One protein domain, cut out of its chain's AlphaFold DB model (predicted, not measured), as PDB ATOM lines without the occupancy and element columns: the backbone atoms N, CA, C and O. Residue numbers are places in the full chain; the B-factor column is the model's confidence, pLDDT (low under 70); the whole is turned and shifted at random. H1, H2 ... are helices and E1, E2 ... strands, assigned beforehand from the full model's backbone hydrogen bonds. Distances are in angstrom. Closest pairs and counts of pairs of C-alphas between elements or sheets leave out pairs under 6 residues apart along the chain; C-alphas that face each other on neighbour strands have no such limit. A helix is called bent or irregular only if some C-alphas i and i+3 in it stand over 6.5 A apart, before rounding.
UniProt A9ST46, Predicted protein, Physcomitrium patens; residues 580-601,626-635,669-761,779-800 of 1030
ATOM      1  N   LEU A 580      97.619 129.692 152.936       63.41
ATOM      2  CA  LEU A 580      98.670 130.184 152.037       63.41
ATOM      3  C   LEU A 580      99.196 131.555 152.478       63.41
ATOM      4  O   LEU A 580     100.404 131.750 152.558       63.41
ATOM      5  N   ALA A 581      98.316 132.501 152.810       60.62
ATOM      6  CA  ALA A 581      98.705 133.822 153.300       60.62
ATOM      7  C   ALA A 581      99.503 133.767 154.611       60.62
ATOM      8  O   ALA A 581     100.475 134.512 154.752       60.62
ATOM      9  N   MET A 582      99.110 132.899 155.548       66.19
ATOM     10  CA  MET A 582      99.779 132.687 156.832       66.19
ATOM     11  C   MET A 582     101.129 131.999 156.659       66.19
ATOM     12  O   MET A 582     102.090 132.427 157.288       66.19
ATOM     13  N   ASN A 583     101.231 130.994 155.787       70.06
ATOM     14  CA  ASN A 583     102.502 130.343 155.470       70.06
ATOM     15  C   ASN A 583     103.478 131.330 154.818       70.06
ATOM     16  O   ASN A 583     104.628 131.429 155.240       70.06
ATOM     17  N   GLU A 584     103.010 132.127 153.857       67.44
ATOM     18  CA  GLU A 584     103.821 133.175 153.230       67.44
ATOM     19  C   GLU A 584     104.248 134.249 154.238       67.44
ATOM     20  O   GLU A 584     105.403 134.672 154.252       67.44
ATOM     21  N   LEU A 585     103.355 134.660 155.144       67.69
ATOM     22  CA  LEU A 585     103.698 135.601 156.209       67.69
ATOM     23  C   LEU A 585     104.699 134.990 157.204       67.69
ATOM     24  O   LEU A 585     105.650 135.661 157.600       67.69
ATOM     25  N   ALA A 586     104.539 133.716 157.566       69.94
ATOM     26  CA  ALA A 586     105.456 132.983 158.436       69.94
ATOM     27  C   ALA A 586     106.848 132.810 157.808       69.94
ATOM     28  O   ALA A 586     107.835 132.779 158.536       69.94
ATOM     29  N   LEU A 587     106.953 132.759 156.476       69.81
ATOM     30  CA  LEU A 587     108.231 132.794 155.752       69.81
ATOM     31  C   LEU A 587     108.801 134.219 155.643       69.81
ATOM     32  O   LEU A 587     110.020 134.414 155.703       69.81
ATOM     33  N   ALA A 588     107.936 135.225 155.497       70.38
ATOM     34  CA  ALA A 588     108.332 136.624 155.370       70.38
ATOM     35  C   ALA A 588     108.801 137.238 156.699       70.38
ATOM     36  O   ALA A 588     109.738 138.033 156.692       70.38
ATOM     37  N   LEU A 589     108.199 136.872 157.835       73.62
ATOM     38  CA  LEU A 589     108.495 137.451 159.153       73.62
ATOM     39  C   LEU A 589     109.933 137.191 159.640       73.62
ATOM     40  O   LEU A 589     110.577 138.156 160.055       73.62
ATOM     41  N   PRO A 590     110.495 135.966 159.566       75.25
ATOM     42  CA  PRO A 590     111.902 135.725 159.874       75.25
ATOM     43  C   PRO A 590     112.826 136.542 158.975       75.25
ATOM     44  O   PRO A 590     113.745 137.172 159.476       75.25
ATOM     45  N   ARG A 591     112.528 136.644 157.672       74.31
ATOM     46  CA  ARG A 591     113.318 137.467 156.740       74.31
ATOM     47  C   ARG A 591     113.226 138.956 157.064       74.31
ATOM     48  O   ARG A 591     114.237 139.648 157.047       74.31
ATOM     49  N   ALA A 592     112.034 139.452 157.388       75.31
ATOM     50  CA  ALA A 592     111.818 140.824 157.832       75.31
ATOM     51  C   ALA A 592     112.599 141.112 159.119       75.31
ATOM     52  O   ALA A 592     113.228 142.161 159.240       75.31
ATOM     53  N   ARG A 593     112.590 140.162 160.062       78.38
ATOM     54  CA  ARG A 593     113.370 140.220 161.298       78.38
ATOM     55  C   ARG A 593     114.866 140.205 161.007       78.38
ATOM     56  O   ARG A 593     115.563 141.035 161.572       78.38
ATOM     57  N   ASP A 594     115.357 139.344 160.126       74.94
ATOM     58  CA  ASP A 594     116.769 139.303 159.731       74.94
ATOM     59  C   ASP A 594     117.193 140.657 159.149       74.94
ATOM     60  O   ASP A 594     118.116 141.284 159.661       74.94
ATOM     61  N   ILE A 595     116.427 141.190 158.187       74.06
ATOM     62  CA  ILE A 595     116.651 142.524 157.602       74.06
ATOM     63  C   ILE A 595     116.624 143.620 158.683       74.06
ATOM     64  O   ILE A 595     117.463 144.518 158.681       74.06
ATOM     65  N   ALA A 596     115.676 143.558 159.621       72.50
ATOM     66  CA  ALA A 596     115.518 144.557 160.676       72.50
ATOM     67  C   ALA A 596     116.528 144.416 161.828       72.50
ATOM     68  O   ALA A 596     116.747 145.383 162.556       72.50
ATOM     69  N   THR A 597     117.109 143.238 162.048       72.00
ATOM     70  CA  THR A 597     118.115 142.985 163.096       72.00
ATOM     71  C   THR A 597     119.534 143.235 162.602       72.00
ATOM     72  O   THR A 597     120.390 143.595 163.409       72.00
ATOM     73  N   ASP A 598     119.753 143.238 161.282       67.69
ATOM     74  CA  ASP A 598     120.986 143.704 160.628       67.69
ATOM     75  C   ASP A 598     121.218 145.231 160.760       67.69
ATOM     76  O   ASP A 598     122.084 145.830 160.123       67.69
ATOM     77  N   LYS A 599     120.456 145.896 161.641       54.56
ATOM     78  CA  LYS A 599     120.467 147.336 161.940       54.56
ATOM     79  C   LYS A 599     121.832 147.926 162.290       54.56
ATOM     80  O   LYS A 599     121.985 149.135 162.168       54.56
ATOM     81  N   LYS A 600     122.829 147.118 162.674       55.56
ATOM     82  CA  LYS A 600     124.212 147.610 162.821       55.56
ATOM     83  C   LYS A 600     124.800 148.113 161.488       55.56
ATOM     84  O   LYS A 600     125.724 148.916 161.521       55.56
ATOM     85  N   ASN A 601     124.224 147.710 160.351       49.62
ATOM     86  CA  ASN A 601     124.641 148.086 158.996       49.62
ATOM     87  C   ASN A 601     123.659 149.014 158.264       49.62
ATOM     88  O   ASN A 601     124.044 149.653 157.284       49.62
ATOM     89  N   LEU A 626     120.569 144.506 153.837       87.12
ATOM     90  CA  LEU A 626     119.866 145.244 152.796       87.12
ATOM     91  C   LEU A 626     120.283 146.716 152.880       87.12
ATOM     92  O   LEU A 626     120.202 147.312 153.951       87.12
ATOM     93  N   SER A 627     120.736 147.305 151.776       89.62
ATOM     94  CA  SER A 627     121.090 148.726 151.719       89.62
ATOM     95  C   SER A 627     120.093 149.455 150.832       89.62
ATOM     96  O   SER A 627     119.816 149.015 149.720       89.62
ATOM     97  N   CYS A 628     119.530 150.551 151.331       92.12
ATOM     98  CA  CYS A 628     118.636 151.415 150.576       92.12
ATOM     99  C   CYS A 628     119.162 152.842 150.658       92.12
ATOM    100  O   CYS A 628     119.373 153.358 151.757       92.12
ATOM    101  N   THR A 629     119.338 153.487 149.514       92.94
ATOM    102  CA  THR A 629     119.662 154.909 149.426       92.94
ATOM    103  C   THR A 629     118.546 155.636 148.687       92.94
ATOM    104  O   THR A 629     117.918 155.093 147.779       92.94
ATOM    105  N   LEU A 630     118.268 156.861 149.121       93.38
ATOM    106  CA  LEU A 630     117.363 157.788 148.457       93.38
ATOM    107  C   LEU A 630     118.152 159.068 148.208       93.38
ATOM    108  O   LEU A 630     118.676 159.677 149.141       93.38
ATOM    109  N   THR A 631     118.244 159.482 146.953       92.88
ATOM    110  CA  THR A 631     118.824 160.769 146.587       92.88
ATOM    111  C   THR A 631     117.743 161.630 145.958       92.88
ATOM    112  O   THR A 631     117.043 161.231 145.031       92.88
ATOM    113  N   ALA A 632     117.571 162.828 146.506       90.12
ATOM    114  CA  ALA A 632     116.723 163.844 145.915       90.12
ATOM    115  C   ALA A 632     117.615 164.791 145.116       90.12
ATOM    116  O   ALA A 632     118.598 165.309 145.639       90.12
ATOM    117  N   THR A 633     117.282 165.007 143.852       91.50
ATOM    118  CA  THR A 633     117.932 165.991 142.990       91.50
ATOM    119  C   THR A 633     116.867 166.888 142.375       91.50
ATOM    120  O   THR A 633     115.754 166.427 142.100       91.50
ATOM    121  N   PRO A 634     117.142 168.180 142.163       85.81
ATOM    122  CA  PRO A 634     116.236 169.001 141.379       85.81
ATOM    123  C   PRO A 634     116.107 168.390 139.982       85.81
ATOM    124  O   PRO A 634     117.109 168.052 139.349       85.81
ATOM    125  N   ALA A 635     114.877 168.190 139.499       80.81
ATOM    126  CA  ALA A 635     114.714 167.707 138.137       80.81
ATOM    127  C   ALA A 635     115.225 168.803 137.189       80.81
ATOM    128  O   ALA A 635     114.873 169.969 137.394       80.81
ATOM    129  N   SER A 669     105.087 174.401 142.277       69.88
ATOM    130  CA  SER A 669     105.488 173.025 142.546       69.88
ATOM    131  C   SER A 669     106.930 172.838 142.078       69.88
ATOM    132  O   SER A 669     107.279 173.174 140.947       69.88
ATOM    133  N   PHE A 670     107.788 172.320 142.952       76.12
ATOM    134  CA  PHE A 670     109.161 171.989 142.604       76.12
ATOM    135  C   PHE A 670     109.192 170.585 142.030       76.12
ATOM    136  O   PHE A 670     108.887 169.604 142.709       76.12
ATOM    137  N   LYS A 671     109.558 170.478 140.754       86.19
ATOM    138  CA  LYS A 671     109.789 169.180 140.134       86.19
ATOM    139  C   LYS A 671     111.096 168.616 140.692       86.19
ATOM    140  O   LYS A 671     112.185 169.067 140.345       86.19
ATOM    141  N   THR A 672     110.987 167.620 141.557       87.38
ATOM    142  CA  THR A 672     112.116 166.936 142.188       87.38
ATOM    143  C   THR A 672     112.222 165.529 141.621       87.38
ATOM    144  O   THR A 672     111.227 164.823 141.455       87.38
ATOM    145  N   ARG A 673     113.441 165.118 141.291       92.44
ATOM    146  CA  ARG A 673     113.774 163.747 140.929       92.44
ATOM    147  C   ARG A 673     114.241 163.014 142.186       92.44
ATOM    148  O   ARG A 673     115.215 163.416 142.812       92.44
ATOM    149  N   LEU A 674     113.531 161.958 142.551       92.25
ATOM    150  CA  LEU A 674     113.897 161.035 143.615       92.25
ATOM    151  C   LEU A 674     114.455 159.764 142.977       92.25
ATOM    152  O   LEU A 674     113.727 159.063 142.275       92.25
ATOM    153  N   ASP A 675     115.727 159.476 143.223       93.31
ATOM    154  CA  ASP A 675     116.368 158.231 142.818       93.31
ATOM    155  C   ASP A 675     116.473 157.321 144.050       93.31
ATOM    156  O   ASP A 675     117.089 157.668 145.058       93.31
ATOM    157  N   ILE A 676     115.813 156.165 143.988       93.94
ATOM    158  CA  ILE A 676     115.844 155.128 145.021       93.94
ATOM    159  C   ILE A 676     116.730 153.999 144.513       93.94
ATOM    160  O   ILE A 676     116.428 153.406 143.477       93.94
ATOM    161  N   THR A 677     117.765 153.654 145.270       93.88
ATOM    162  CA  THR A 677     118.637 152.519 144.972       93.88
ATOM    163  C   THR A 677     118.559 151.508 146.108       93.88
ATOM    164  O   THR A 677     118.853 151.813 147.262       93.88
ATOM    165  N   LEU A 678     118.161 150.284 145.776       93.81
ATOM    166  CA  LEU A 678     118.060 149.150 146.683       93.81
ATOM    167  C   LEU A 678     119.115 148.109 146.314       93.81
ATOM    168  O   LEU A 678     119.091 147.569 145.213       93.81
ATOM    169  N   ILE A 679     120.021 147.791 147.232       92.94
ATOM    170  CA  ILE A 679     121.061 146.777 147.049       92.94
ATOM    171  C   ILE A 679     120.801 145.641 148.033       92.94
ATOM    172  O   ILE A 679     120.840 145.835 149.254       92.94
ATOM    173  N   ASN A 680     120.562 144.437 147.515       92.56
ATOM    174  CA  ASN A 680     120.415 143.261 148.361       92.56
ATOM    175  C   ASN A 680     121.789 142.660 148.669       92.56
ATOM    176  O   ASN A 680     122.291 141.848 147.900       92.56
ATOM    177  N   ARG A 681     122.388 143.001 149.814       87.81
ATOM    178  CA  ARG A 681     123.586 142.309 150.326       87.81
ATOM    179  C   ARG A 681     123.235 141.275 151.397       87.81
ATOM    180  O   ARG A 681     124.118 140.820 152.114       87.81
ATOM    181  N   THR A 682     121.961 140.923 151.573       85.06
ATOM    182  CA  THR A 682     121.592 139.859 152.517       85.06
ATOM    183  C   THR A 682     122.031 138.500 151.979       85.06
ATOM    184  O   THR A 682     122.322 138.346 150.796       85.06
ATOM    185  N   ARG A 683     122.069 137.483 152.844       84.19
ATOM    186  CA  ARG A 683     122.448 136.115 152.445       84.19
ATOM    187  C   ARG A 683     121.425 135.442 151.525       84.19
ATOM    188  O   ARG A 683     121.750 134.435 150.910       84.19
ATOM    189  N   ASN A 684     120.206 135.980 151.446       84.62
ATOM    190  CA  ASN A 684     119.087 135.375 150.734       84.62
ATOM    191  C   ASN A 684     118.551 136.319 149.644       84.62
ATOM    192  O   ASN A 684     118.506 137.535 149.834       84.62
ATOM    193  N   PRO A 685     118.100 135.798 148.492       88.00
ATOM    194  CA  PRO A 685     117.416 136.624 147.508       88.00
ATOM    195  C   PRO A 685     116.080 137.131 148.078       88.00
ATOM    196  O   PRO A 685     115.362 136.387 148.756       88.00
ATOM    197  N   LEU A 686     115.716 138.382 147.780       88.44
ATOM    198  CA  LEU A 686     114.344 138.845 147.988       88.44
ATOM    199  C   LEU A 686     113.451 138.160 146.955       88.44
ATOM    200  O   LEU A 686     113.748 138.196 145.762       88.44
ATOM    201  N   SER A 687     112.359 137.548 147.404       86.00
ATOM    202  CA  SER A 687     111.349 136.973 146.510       86.00
ATOM    203  C   SER A 687     110.616 138.055 145.708       86.00
ATOM    204  O   SER A 687     110.625 139.236 146.057       86.00
ATOM    205  N   GLN A 688     109.925 137.629 144.652       84.25
ATOM    206  CA  GLN A 688     109.070 138.473 143.810       84.25
ATOM    207  C   GLN A 688     107.943 139.213 144.541       84.25
ATOM    208  O   GLN A 688     107.421 140.202 144.037       84.25
ATOM    209  N   TYR A 689     107.583 138.747 145.732       83.44
ATOM    210  CA  TYR A 689     106.490 139.297 146.527       83.44
ATOM    211  C   TYR A 689     106.907 140.505 147.369       83.44
ATOM    212  O   TYR A 689     106.066 141.143 147.993       83.44
ATOM    213  N   TRP A 690     108.193 140.861 147.396       85.50
ATOM    214  CA  TRP A 690     108.636 142.085 148.055       85.50
ATOM    215  C   TRP A 690     108.435 143.294 147.142       85.50
ATOM    216  O   TRP A 690     108.918 143.345 146.012       85.50
ATOM    217  N   SER A 691     107.729 144.295 147.657       86.56
ATOM    218  CA  SER A 691     107.487 145.580 147.006       86.56
ATOM    219  C   SER A 691     108.074 146.707 147.845       86.56
ATOM    220  O   SER A 691     108.025 146.674 149.074       86.56
ATOM    221  N   LEU A 692     108.618 147.717 147.178       88.31
ATOM    222  CA  LEU A 692     109.159 148.906 147.815       88.31
ATOM    223  C   LEU A 692     108.102 150.012 147.769       88.31
ATOM    224  O   LEU A 692     107.573 150.330 146.711       88.31
ATOM    225  N   ILE A 693     107.766 150.598 148.909       90.00
ATOM    226  CA  ILE A 693     106.767 151.662 149.024       90.00
ATOM    227  C   ILE A 693     107.480 152.921 149.498       90.00
ATOM    228  O   ILE A 693     108.126 152.903 150.538       90.00
ATOM    229  N   LEU A 694     107.349 154.016 148.757       90.75
ATOM    230  CA  LEU A 694     107.806 155.337 149.170       90.75
ATOM    231  C   LEU A 694     106.600 156.155 149.642       90.75
ATOM    232  O   LEU A 694     105.647 156.381 148.895       90.75
ATOM    233  N   GLU A 695     106.669 156.637 150.874       90.19
ATOM    234  CA  GLU A 695     105.715 157.573 151.455       90.19
ATOM    235  C   GLU A 695     106.396 158.923 151.695       90.19
ATOM    236  O   GLU A 695     107.406 159.004 152.391       90.19
ATOM    237  N   LEU A 696     105.842 159.984 151.122       87.00
ATOM    238  CA  LEU A 696     106.253 161.366 151.325       87.00
ATOM    239  C   LEU A 696     105.227 162.050 152.234       87.00
ATOM    240  O   LEU A 696     104.059 162.203 151.871       87.00
ATOM    241  N   GLN A 697     105.663 162.464 153.419       85.25
ATOM    242  CA  GLN A 697     104.840 163.157 154.408       85.25
ATOM    243  C   GLN A 697     105.350 164.586 154.599       85.25
ATOM    244  O   GLN A 697     106.549 164.804 154.766       85.25
ATOM    245  N   SER A 698     104.455 165.572 154.611       78.88
ATOM    246  CA  SER A 698     104.831 166.940 154.981       78.88
ATOM    247  C   SER A 698     105.029 167.061 156.490       78.88
ATOM    248  O   SER A 698     104.153 166.656 157.250       78.88
ATOM    249  N   CYS A 699     106.133 167.665 156.941       68.25
ATOM    250  CA  CYS A 699     106.357 167.916 158.369       68.25
ATOM    251  C   CYS A 699     105.454 169.001 158.977       68.25
ATOM    252  O   CYS A 699     105.325 169.044 160.198       68.25
ATOM    253  N   LEU A 700     104.885 169.909 158.172       58.12
ATOM    254  CA  LEU A 700     104.271 171.148 158.684       58.12
ATOM    255  C   LEU A 700     102.737 171.166 158.685       58.12
ATOM    256  O   LEU A 700     102.146 172.082 159.252       58.12
ATOM    257  N   SER A 701     102.068 170.173 158.094       52.31
ATOM    258  CA  SER A 701     100.604 170.141 158.065       52.31
ATOM    259  C   SER A 701     100.041 169.189 159.119       52.31
ATOM    260  O   SER A 701     100.285 167.992 159.092       52.31
ATOM    261  N   THR A 702      99.184 169.688 160.011       46.28
ATOM    262  CA  THR A 702      98.344 168.827 160.875       46.28
ATOM    263  C   THR A 702      97.222 168.126 160.093       46.28
ATOM    264  O   THR A 702      96.539 167.249 160.620       46.28
ATOM    265  N   VAL A 703      97.043 168.490 158.821       51.84
ATOM    266  CA  VAL A 703      96.106 167.903 157.862       51.84
ATOM    267  C   VAL A 703      96.953 167.310 156.732       51.84
ATOM    268  O   VAL A 703      97.148 167.941 155.700       51.84
ATOM    269  N   ASN A 704      97.584 166.162 156.979       52.06
ATOM    270  CA  ASN A 704      98.593 165.561 156.099       52.06
ATOM    271  C   ASN A 704      97.997 165.059 154.769       52.06
ATOM    272  O   ASN A 704      97.361 164.004 154.786       52.06
ATOM    273  N   PRO A 705      98.254 165.672 153.594       55.34
ATOM    274  CA  PRO A 705      98.349 164.858 152.399       55.34
ATOM    275  C   PRO A 705      99.646 164.057 152.516       55.34
ATOM    276  O   PRO A 705     100.751 164.601 152.465       55.34
ATOM    277  N   THR A 706      99.508 162.756 152.731       61.22
ATOM    278  CA  THR A 706     100.598 161.820 152.494       61.22
ATOM    279  C   THR A 706     100.559 161.461 151.015       61.22
ATOM    280  O   THR A 706      99.529 161.048 150.482       61.22
ATOM    281  N   PHE A 707     101.665 161.680 150.311       71.94
ATOM    282  CA  PHE A 707     101.819 161.148 148.965       71.94
ATOM    283  C   PHE A 707     102.458 159.771 149.096       71.94
ATOM    284  O   PHE A 707     103.573 159.649 149.593       71.94
ATOM    285  N   GLN A 708     101.752 158.730 148.673       73.06
ATOM    286  CA  GLN A 708     102.246 157.361 148.737       73.06
ATOM    287  C   GLN A 708     102.360 156.793 147.327       73.06
ATOM    288  O   GLN A 708     101.425 156.878 146.534       73.06
ATOM    289  N   CYS A 709     103.502 156.185 147.024       75.06
ATOM    290  CA  CYS A 709     103.739 155.472 145.776       75.06
ATOM    291  C   CYS A 709     104.364 154.104 146.066       75.06
ATOM    292  O   CYS A 709     105.155 153.942 146.994       75.06
ATOM    293  N   SER A 710     103.959 153.093 145.301       73.31
ATOM    294  CA  SER A 710     104.411 151.711 145.463       73.31
ATOM    295  C   SER A 710     105.069 151.220 144.185       73.31
ATOM    296  O   SER A 710     104.500 151.363 143.104       73.31
ATOM    297  N   PHE A 711     106.220 150.579 144.328       76.69
ATOM    298  CA  PHE A 711     107.029 150.047 143.247       76.69
ATOM    299  C   PHE A 711     107.241 148.555 143.459       76.69
ATOM    300  O   PHE A 711     107.746 148.113 144.494       76.69
ATOM    301  N   THR A 712     106.868 147.760 142.465       74.25
ATOM    302  CA  THR A 712     107.199 146.338 142.460       74.25
ATOM    303  C   THR A 712     108.687 146.199 142.147       74.25
ATOM    304  O   THR A 712     109.150 146.652 141.098       74.25
ATOM    305  N   ILE A 713     109.452 145.599 143.063       76.06
ATOM    306  CA  ILE A 713     110.903 145.467 142.896       76.06
ATOM    307  C   ILE A 713     111.169 144.558 141.701       76.06
ATOM    308  O   ILE A 713     110.634 143.450 141.619       76.06
ATOM    309  N   ASN A 714     112.002 145.039 140.776       75.81
ATOM    310  CA  ASN A 714     112.422 144.298 139.590       75.81
ATOM    311  C   ASN A 714     111.240 143.681 138.810       75.81
ATOM    312  O   ASN A 714     111.283 142.510 138.444       75.81
ATOM    313  N   ASN A 715     110.146 144.436 138.636       76.94
ATOM    314  CA  ASN A 715     108.916 143.989 137.961       76.94
ATOM    315  C   ASN A 715     108.323 142.678 138.517       76.94
ATOM    316  O   ASN A 715     107.658 141.943 137.793       76.94
ATOM    317  N   GLY A 716     108.563 142.373 139.795       77.56
ATOM    318  CA  GLY A 716     108.099 141.129 140.402       77.56
ATOM    319  C   GLY A 716     108.981 139.929 140.062       77.56
ATOM    320  O   GLY A 716     108.504 138.808 140.079       77.56
ATOM    321  N   HIS A 717     110.266 140.122 139.763       79.50
ATOM    322  CA  HIS A 717     111.241 139.024 139.684       79.50
ATOM    323  C   HIS A 717     112.039 138.839 140.984       79.50
ATOM    324  O   HIS A 717     112.837 137.908 141.100       79.50
ATOM    325  N   GLY A 718     111.828 139.709 141.975       87.31
ATOM    326  CA  GLY A 718     112.609 139.724 143.207       87.31
ATOM    327  C   GLY A 718     114.001 140.330 143.010       87.31
ATOM    328  O   GLY A 718     114.332 140.845 141.939       87.31
ATOM    329  N   LEU A 719     114.824 140.293 144.058       92.06
ATOM    330  CA  LEU A 719     116.158 140.900 144.066       92.06
ATOM    331  C   LEU A 719     117.212 139.864 144.494       92.06
ATOM    332  O   LEU A 719     117.314 139.569 145.691       92.06
ATOM    333  N   PRO A 720     117.987 139.286 143.554       92.19
ATOM    334  CA  PRO A 720     119.069 138.349 143.862       92.19
ATOM    335  C   PRO A 720     120.104 138.896 144.855       92.19
ATOM    336  O   PRO A 720     120.293 140.108 144.976       92.19
ATOM    337  N   VAL A 721     120.818 138.004 145.542       90.38
ATOM    338  CA  VAL A 721     121.943 138.387 146.411       90.38
ATOM    339  C   VAL A 721     123.029 139.079 145.583       90.38
ATOM    340  O   VAL A 721     123.394 138.602 144.512       90.38
ATOM    341  N   GLY A 722     123.522 140.213 146.072       90.12
ATOM    342  CA  GLY A 722     124.513 141.062 145.408       90.12
ATOM    343  C   GLY A 722     123.947 141.971 144.315       90.12
ATOM    344  O   GLY A 722     124.680 142.806 143.795       90.12
ATOM    345  N   SER A 723     122.663 141.843 143.966       92.94
ATOM    346  CA  SER A 723     122.053 142.668 142.920       92.94
ATOM    347  C   SER A 723     121.554 144.016 143.443       92.94
ATOM    348  O   SER A 723     121.260 144.192 144.632       92.94
ATOM    349  N   GLN A 724     121.456 144.965 142.517       94.06
ATOM    350  CA  GLN A 724     120.993 146.326 142.740       94.06
ATOM    351  C   GLN A 724     119.772 146.598 141.867       94.06
ATOM    352  O   GLN A 724     119.729 146.218 140.698       94.06
ATOM    353  N   TRP A 725     118.786 147.268 142.448       93.56
ATOM    354  CA  TRP A 725     117.608 147.772 141.765       93.56
ATOM    355  C   TRP A 725     117.535 149.279 141.957       93.56
ATOM    356  O   TRP A 725     117.659 149.768 143.078       93.56
ATOM    357  N   GLU A 726     117.335 150.007 140.866       92.88
ATOM    358  CA  GLU A 726     117.204 151.460 140.880       92.88
ATOM    359  C   GLU A 726     115.858 151.875 140.307       92.88
ATOM    360  O   GLU A 726     115.405 151.337 139.293       92.88
ATOM    361  N   HIS A 727     115.238 152.871 140.930       92.56
ATOM    362  CA  HIS A 727     114.021 153.475 140.425       92.56
ATOM    363  C   HIS A 727     114.066 154.988 140.553       92.56
ATOM    364  O   HIS A 727     114.519 155.527 141.558       92.56
ATOM    365  N   ARG A 728     113.592 155.669 139.511       92.62
ATOM    366  CA  ARG A 728     113.658 157.126 139.389       92.62
ATOM    367  C   ARG A 728     112.255 157.674 139.258       92.62
ATOM    368  O   ARG A 728     111.519 157.274 138.359       92.62
ATOM    369  N   ILE A 729     111.896 158.590 140.144       89.56
ATOM    370  CA  ILE A 729     110.545 159.135 140.239       89.56
ATOM    371  C   ILE A 729     110.644 160.647 140.147       89.56
ATOM    372  O   ILE A 729     111.383 161.280 140.896       89.56
ATOM    373  N   HIS A 730     109.869 161.240 139.250       89.25
ATOM    374  CA  HIS A 730     109.679 162.683 139.235       89.25
ATOM    375  C   HIS A 730     108.429 163.016 140.037       89.25
ATOM    376  O   HIS A 730     107.320 162.668 139.634       89.25
ATOM    377  N   VAL A 731     108.614 163.685 141.168       87.25
ATOM    378  CA  VAL A 731     107.524 164.167 142.016       87.25
ATOM    379  C   VAL A 731     107.495 165.686 141.984       87.25
ATOM    380  O   VAL A 731     108.528 166.347 142.027       87.25
ATOM    381  N   ASN A 732     106.296 166.245 141.899       83.62
ATOM    382  CA  ASN A 732     106.083 167.673 142.072       83.62
ATOM    383  C   ASN A 732     105.896 167.924 143.568       83.62
ATOM    384  O   ASN A 732     104.793 167.760 144.090       83.62
ATOM    385  N   LEU A 733     106.980 168.259 144.265       81.00
ATOM    386  CA  LEU A 733     106.912 168.629 145.671       81.00
ATOM    387  C   LEU A 733     106.228 170.002 145.774       81.00
ATOM    388  O   LEU A 733     106.553 170.907 145.002       81.00
ATOM    389  N   PRO A 734     105.242 170.184 146.665       69.56
ATOM    390  CA  PRO A 734     104.571 171.468 146.815       69.56
ATOM    391  C   PRO A 734     105.581 172.503 147.323       69.56
ATOM    392  O   PRO A 734     106.061 172.391 148.443       69.56
ATOM    393  N   GLY A 735     105.901 173.516 146.522       59.97
ATOM    394  CA  GLY A 735     106.867 174.562 146.879       59.97
ATOM    395  C   GLY A 735     106.278 175.746 147.634       59.97
ATOM    396  O   GLY A 735     106.820 176.844 147.576       59.97
ATOM    397  N   GLY A 736     105.152 175.537 148.320       62.91
ATOM    398  CA  GLY A 736     104.652 176.496 149.307       62.91
ATOM    399  C   GLY A 736     105.410 176.398 150.640       62.91
ATOM    400  O   GLY A 736     106.438 175.732 150.699       62.91
ATOM    401  N   PRO A 737     104.865 176.940 151.751       52.41
ATOM    402  CA  PRO A 737     105.441 176.857 153.104       52.41
ATOM    403  C   PRO A 737     105.376 175.435 153.697       52.41
ATOM    404  O   PRO A 737     105.254 175.246 154.900       52.41
ATOM    405  N   TRP A 738     105.384 174.416 152.845       56.22
ATOM    406  CA  TRP A 738     105.510 173.026 153.211       56.22
ATOM    407  C   TRP A 738     106.975 172.859 153.561       56.22
ATOM    408  O   TRP A 738     107.841 172.902 152.696       56.22
ATOM    409  N   GLY A 739     107.252 172.767 154.852       64.62
ATOM    410  CA  GLY A 739     108.597 172.544 155.338       64.62
ATOM    411  C   GLY A 739     109.130 171.190 154.870       64.62
ATOM    412  O   GLY A 739     108.528 170.536 154.016       64.62
ATOM    413  N   PRO A 740     110.252 170.740 155.440       77.12
ATOM    414  CA  PRO A 740     110.926 169.524 155.003       77.12
ATOM    415  C   PRO A 740     109.955 168.355 154.772       77.12
ATOM    416  O   PRO A 740     109.046 168.112 155.572       77.12
ATOM    417  N   VAL A 741     110.139 167.635 153.664       83.81
ATOM    418  CA  VAL A 741     109.311 166.472 153.325       83.81
ATOM    419  C   VAL A 741     109.990 165.233 153.890       83.81
ATOM    420  O   VAL A 741     111.124 164.923 153.537       83.81
ATOM    421  N   MET A 742     109.310 164.494 154.760       88.06
ATOM    422  CA  MET A 742     109.792 163.198 155.227       88.06
ATOM    423  C   MET A 742     109.510 162.143 154.172       88.06
ATOM    424  O   MET A 742     108.361 161.762 153.963       88.06
ATOM    425  N   ALA A 743     110.565 161.636 153.551       89.69
ATOM    426  CA  ALA A 743     110.511 160.463 152.705       89.69
ATOM    427  C   ALA A 743     110.772 159.208 153.544       89.69
ATOM    428  O   ALA A 743     111.825 159.065 154.166       89.69
ATOM    429  N   THR A 744     109.813 158.288 153.563       90.56
ATOM    430  CA  THR A 744     109.934 156.992 154.231       90.56
ATOM    431  C   THR A 744     109.821 155.885 153.196       90.56
ATOM    432  O   THR A 744     108.834 155.806 152.471       90.56
ATOM    433  N   VAL A 745     110.842 155.038 153.115       90.81
ATOM    434  CA  VAL A 745     110.886 153.880 152.224       90.81
ATOM    435  C   VAL A 745     110.619 152.622 153.039       90.81
ATOM    436  O   VAL A 745     111.377 152.279 153.950       90.81
ATOM    437  N   TYR A 746     109.548 151.923 152.690       91.06
ATOM    438  CA  TYR A 746     109.152 150.641 153.249       91.06
ATOM    439  C   TYR A 746     109.454 149.524 152.257       91.06
ATOM    440  O   TYR A 746     109.274 149.674 151.052       91.06
ATOM    441  N   LEU A 747     109.847 148.374 152.777       90.44
ATOM    442  CA  LEU A 747     109.893 147.112 152.064       90.44
ATOM    443  C   LEU A 747     108.765 146.241 152.601       90.44
ATOM    444  O   LEU A 747     108.822 145.803 153.747       90.44
ATOM    445  N   CYS A 748     107.732 146.027 151.799       87.00
ATOM    446  CA  CYS A 748     106.543 145.287 152.194       87.00
ATOM    447  C   CYS A 748     106.427 143.987 151.404       87.00
ATOM    448  O   CYS A 748     106.550 143.982 150.181       87.00
ATOM    449  N   HIS A 749     106.162 142.886 152.097       84.94
ATOM    450  CA  HIS A 749     105.825 141.616 151.473       84.94
ATOM    451  C   HIS A 749     104.343 141.613 151.089       84.94
ATOM    452  O   HIS A 749     103.479 141.530 151.959       84.94
ATOM    453  N   ILE A 750     104.051 141.725 149.796       80.56
ATOM    454  CA  ILE A 750     102.701 141.763 149.238       80.56
ATOM    455  C   ILE A 750     102.527 140.538 148.340       80.56
ATOM    456  O   ILE A 750     102.952 140.538 147.185       80.56
ATOM    457  N   HIS A 751     101.884 139.499 148.866       77.94
ATOM    458  CA  HIS A 751     101.497 138.328 148.081       77.94
ATOM    459  C   HIS A 751     100.088 138.518 147.489       77.94
ATOM    460  O   HIS A 751      99.247 139.198 148.081       77.94
ATOM    461  N   ASP A 752      99.781 137.911 146.341       71.12
ATOM    462  CA  ASP A 752      98.448 138.043 145.729       71.12
ATOM    463  C   ASP A 752      97.345 137.404 146.583       71.12
ATOM    464  O   ASP A 752      96.221 137.900 146.599       71.12
ATOM    465  N   SER A 753      97.671 136.398 147.402       67.44
ATOM    466  CA  SER A 753      96.747 135.882 148.427       67.44
ATOM    467  C   SER A 753      96.406 136.934 149.491       67.44
ATOM    468  O   SER A 753      95.273 136.981 149.962       67.44
ATOM    469  N   HIS A 754      97.337 137.840 149.824       67.31
ATOM    470  CA  HIS A 754      97.060 138.973 150.715       67.31
ATOM    471  C   HIS A 754      96.119 139.975 150.046       67.31
ATOM    472  O   HIS A 754      95.223 140.501 150.704       67.31
ATOM    473  N   LYS A 755      96.271 140.207 148.735       64.31
ATOM    474  CA  LYS A 755      95.350 141.056 147.961       64.31
ATOM    475  C   LYS A 755      93.961 140.432 147.831       64.31
ATOM    476  O   LYS A 755      92.987 141.154 148.007       64.31
ATOM    477  N   ALA A 756      93.872 139.131 147.559       61.03
ATOM    478  CA  ALA A 756      92.609 138.404 147.453       61.03
ATOM    479  C   ALA A 756      91.838 138.441 148.779       61.03
ATOM    480  O   ALA A 756      90.659 138.783 148.791       61.03
ATOM    481  N   LEU A 757      92.519 138.226 149.913       57.38
ATOM    482  CA  LEU A 757      91.914 138.407 151.235       57.38
ATOM    483  C   LEU A 757      91.439 139.850 151.438       57.38
ATOM    484  O   LEU A 757      90.297 140.065 151.826       57.38
ATOM    485  N   LEU A 758      92.262 140.854 151.120       55.47
ATOM    486  CA  LEU A 758      91.868 142.261 151.258       55.47
ATOM    487  C   LEU A 758      90.676 142.641 150.368       55.47
ATOM    488  O   LEU A 758      89.847 143.447 150.784       55.47
ATOM    489  N   GLN A 759      90.580 142.096 149.155       59.62
ATOM    490  CA  GLN A 759      89.448 142.326 148.256       59.62
ATOM    491  C   GLN A 759      88.178 141.629 148.763       59.62
ATOM    492  O   GLN A 759      87.120 142.258 148.782       59.62
ATOM    493  N   ASN A 760      88.294 140.397 149.266       53.62
ATOM    494  CA  ASN A 760      87.159 139.621 149.763       53.62
ATOM    495  C   ASN A 760      86.622 140.177 151.093       53.62
ATOM    496  O   ASN A 760      85.414 140.371 151.225       53.62
ATOM    497  N   PHE A 761      87.490 140.577 152.030       51.91
ATOM    498  CA  PHE A 761      87.062 141.262 153.257       51.91
ATOM    499  C   PHE A 761      86.384 142.604 152.950       51.91
ATOM    500  O   PHE A 761      85.320 142.888 153.488       51.91
ATOM    501  N   ALA A 779     100.560 142.434 155.568       62.81
ATOM    502  CA  ALA A 779     101.859 142.475 154.901       62.81
ATOM    503  C   ALA A 779     102.967 142.714 155.933       62.81
ATOM    504  O   ALA A 779     102.899 143.649 156.730       62.81
ATOM    505  N   ALA A 780     104.023 141.901 155.898       74.75
ATOM    506  CA  ALA A 780     105.232 142.193 156.659       74.75
ATOM    507  C   ALA A 780     105.925 143.407 156.025       74.75
ATOM    508  O   ALA A 780     106.446 143.305 154.914       74.75
ATOM    509  N   CYS A 781     105.914 144.551 156.709       81.44
ATOM    510  CA  CYS A 781     106.564 145.777 156.255       81.44
ATOM    511  C   CYS A 781     107.774 146.117 157.130       81.44
ATOM    512  O   CYS A 781     107.684 146.165 158.357       81.44
ATOM    513  N   VAL A 782     108.903 146.404 156.488       86.00
ATOM    514  CA  VAL A 782     110.148 146.844 157.122       86.00
ATOM    515  C   VAL A 782     110.453 148.259 156.658       86.00
ATOM    516  O   VAL A 782     110.518 148.517 155.460       86.00
ATOM    517  N   VAL A 783     110.658 149.192 157.586       88.69
ATOM    518  CA  VAL A 783     111.154 150.531 157.238       88.69
ATOM    519  C   VAL A 783     112.637 150.410 156.896       88.69
ATOM    520  O   VAL A 783     113.436 150.083 157.772       88.69
ATOM    521  N   LEU A 784     112.996 150.658 155.636       88.38
ATOM    522  CA  LEU A 784     114.385 150.617 155.174       88.38
ATOM    523  C   LEU A 784     115.094 151.947 155.402       88.38
ATOM    524  O   LEU A 784     116.240 151.974 155.841       88.38
ATOM    525  N   LEU A 785     114.412 153.047 155.088       89.75
ATOM    526  CA  LEU A 785     114.984 154.383 155.136       89.75
ATOM    527  C   LEU A 785     113.917 155.384 155.557       89.75
ATOM    528  O   LEU A 785     112.772 155.319 155.117       89.75
ATOM    529  N   ARG A 786     114.313 156.340 156.388       90.31
ATOM    530  CA  ARG A 786     113.519 157.524 156.695       90.31
ATOM    531  C   ARG A 786     114.442 158.726 156.594       90.31
ATOM    532  O   ARG A 786     115.367 158.850 157.390       90.31
ATOM    533  N   GLN A 787     114.211 159.563 155.595       90.19
ATOM    534  CA  GLN A 787     115.062 160.696 155.270       90.19
ATOM    535  C   GLN A 787     114.223 161.960 155.154       90.19
ATOM    536  O   GLN A 787     113.184 161.985 154.499       90.19
ATOM    537  N   GLN A 788     114.698 163.015 155.796       88.50
ATOM    538  CA  GLN A 788     114.165 164.351 155.623       88.50
ATOM    539  C   GLN A 788     114.741 164.927 154.327       88.50
ATOM    540  O   GLN A 788     115.950 165.118 154.215       88.50
ATOM    541  N   VAL A 789     113.888 165.151 153.333       85.38
ATOM    542  CA  VAL A 789     114.251 165.838 152.096       85.38
ATOM    543  C   VAL A 789     114.120 167.329 152.363       85.38
ATOM    544  O   VAL A 789     113.012 167.861 152.480       85.38
ATOM    545  N   ASP A 790     115.266 167.984 152.517       81.62
ATOM    546  CA  ASP A 790     115.322 169.426 152.694       81.62
ATOM    547  C   ASP A 790     115.162 170.130 151.344       81.62
ATOM    548  O   ASP A 790     116.057 170.118 150.493       81.62
ATOM    549  N   LEU A 791     113.994 170.741 151.157       75.94
ATOM    550  CA  LEU A 791     113.661 171.501 149.958       75.94
ATOM    551  C   LEU A 791     114.601 172.700 149.766       75.94
ATOM    552  O   LEU A 791     114.889 173.040 148.622       75.94
ATOM    553  N   PHE A 792     115.139 173.294 150.839       71.38
ATOM    554  CA  PHE A 792     116.055 174.433 150.727       71.38
ATOM    555  C   PHE A 792     117.383 174.037 150.089       71.38
ATOM    556  O   PHE A 792     117.840 174.703 149.160       71.38
ATOM    557  N   SER A 793     117.955 172.902 150.497       73.12
ATOM    558  CA  SER A 793     119.176 172.370 149.878       73.12
ATOM    559  C   SER A 793     119.018 172.096 148.370       73.12
ATOM    560  O   SER A 793     119.942 172.327 147.582       73.12
ATOM    561  N   LEU A 794     117.822 171.668 147.943       73.06
ATOM    562  CA  LEU A 794     117.479 171.445 146.533       73.06
ATOM    563  C   LEU A 794     117.335 172.759 145.749       73.06
ATOM    564  O   LEU A 794     117.666 172.809 144.564       73.06
ATOM    565  N   LEU A 795     116.868 173.826 146.403       69.31
ATOM    566  CA  LEU A 795     116.755 175.157 145.803       69.31
ATOM    567  C   LEU A 795     118.118 175.831 145.649       69.31
ATOM    568  O   LEU A 795     118.415 176.364 144.581       69.31
ATOM    569  N   GLN A 796     118.974 175.745 146.668       71.56
ATOM    570  CA  GLN A 796     120.337 176.284 146.609       71.56
ATOM    571  C   GLN A 796     121.161 175.630 145.488       71.56
ATOM    572  O   GLN A 796     121.919 176.307 144.794       71.56
ATOM    573  N   THR A 797     120.977 174.326 145.253       66.94
ATOM    574  CA  THR A 797     121.644 173.616 144.147       66.94
ATOM    575  C   THR A 797     121.116 174.003 142.762       66.94
ATOM    576  O   THR A 797     121.889 173.988 141.803       66.94
ATOM    577  N   GLN A 798     119.844 174.406 142.624       62.75
ATOM    578  CA  GLN A 798     119.349 175.007 141.374       62.75
ATOM    579  C   GLN A 798     119.874 176.430 141.157       62.75
ATOM    580  O   GLN A 798     120.224 176.788 140.035       62.75
ATOM    581  N   GLN A 799     119.950 177.244 142.211       56.97
ATOM    582  CA  GLN A 799     120.437 178.622 142.097       56.97
ATOM    583  C   GLN A 799     121.926 178.689 141.745       56.97
ATOM    584  O   GLN A 799     122.326 179.551 140.973       56.97
ATOM    585  N   SER A 800     122.747 177.760 142.238       53.31
ATOM    586  CA  SER A 800     124.169 177.709 141.874       53.31
ATOM    587  C   SER A 800     124.423 177.222 140.441       53.31
ATOM    588  O   SER A 800     125.471 177.524 139.872       53.31
TER     589      SER A 800
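Overview. This is residues 580 to 601, 626 to 635, 669 to 761 and 779 to 800 of the 1030 residues of the protein "Predicted protein" of Physcomitrium patens (UniProt A9ST46). Two twisted antiparallel sheets lie face to face as a sandwich, E4 E3 E6 E7 as one layer and E1 E2 E5 as the other, with E1 and E7 close together along one side. The long helix H1 runs along the edge strand E7 near one end of the sandwich, with H3 by its first residues, while H4 lies at the opposite end, over E1. The 147 printed residues hold four named helices and seven named strands, in the order H1 E1 E2 E3 E4 H2 E5 E6 H3 E7 H4, a mixed class. The whole is compact, with a radius of gyration of the C-alphas of 16.8 A and spans of 52 by 38 by 27 A.

Along the chain. H1, residues 580 to 600, begins at C-alpha 580 (98.670, 130.184, 152.037) and is 32.7 A long; it is irregular, with C-alphas 597 and 600 7.7 A apart. E1 is residues 626 to 634, and E2, residues 669 to 681, is 36.5 A long. E3, residues 690 to 698, begins at C-alpha 690 (108.636, 142.085, 148.055). E4 is residues 706 to 712, H2 713 to 716, E5 724 to 734, E6 741 to 749 and H3 752 to 761. E7, residues 781 to 789, bends by 54 degrees at residue 784, and H4, residues 791 to 800, ends at C-alpha 800 (124.169, 177.709, 141.874).

Arrangement. In the larger sheet E3 and E4 form a hairpin, with N 694 and O 709 at 2.8 A. E3 and E6 have N 693 and O 746 at 2.8 A, and E6 and E7 have N 743 and O 787 at 2.8 A. In the other sheet E1 and E2 have N 629 and O 677 at 2.8 A, and E2 and E5 have N 674 and O 729 at 2.8 A. The strands of the two sheets stand at 31 degrees; the closest C-alphas of E1 and E7, Cys 628 and Leu 784, are 6.3 A apart. E4 and E5 are only just apart, at 8.3 A. H1 is on the larger sheet at a height of 8.4 A, and its line and that of E7 stand at 7 degrees on the local plane. H1 and H3 only just touch, only at their ends, with 3 pairs of C-alphas within 8 A, the closest Ala 581 and Ser 753 at 5.6 A. H4 is on the smaller sheet, slantwise to E1 at 53 degrees on the local plane, and H2 only grazes both sheets. Every O i to N i+4 pair is within hydrogen-bond range in H3 and H4, and 13 of 17 are in H1; H2 is too short for such a pair.

Size, cuts and confidence. The C-alphas farthest apart, Leu 580 and Ser 800, are 54.9 A apart. Residues 602 to 625, 636 to 668 and 762 to 778 are not printed, with C-alpha gaps of 8.3, 11.5 and 14.9 A. Of the links that are printed whole, none is long. The mean pLDDT of the printed part is 77.7, and 41 residues are under 70, among them residues 699 to 706 and 753 to 761.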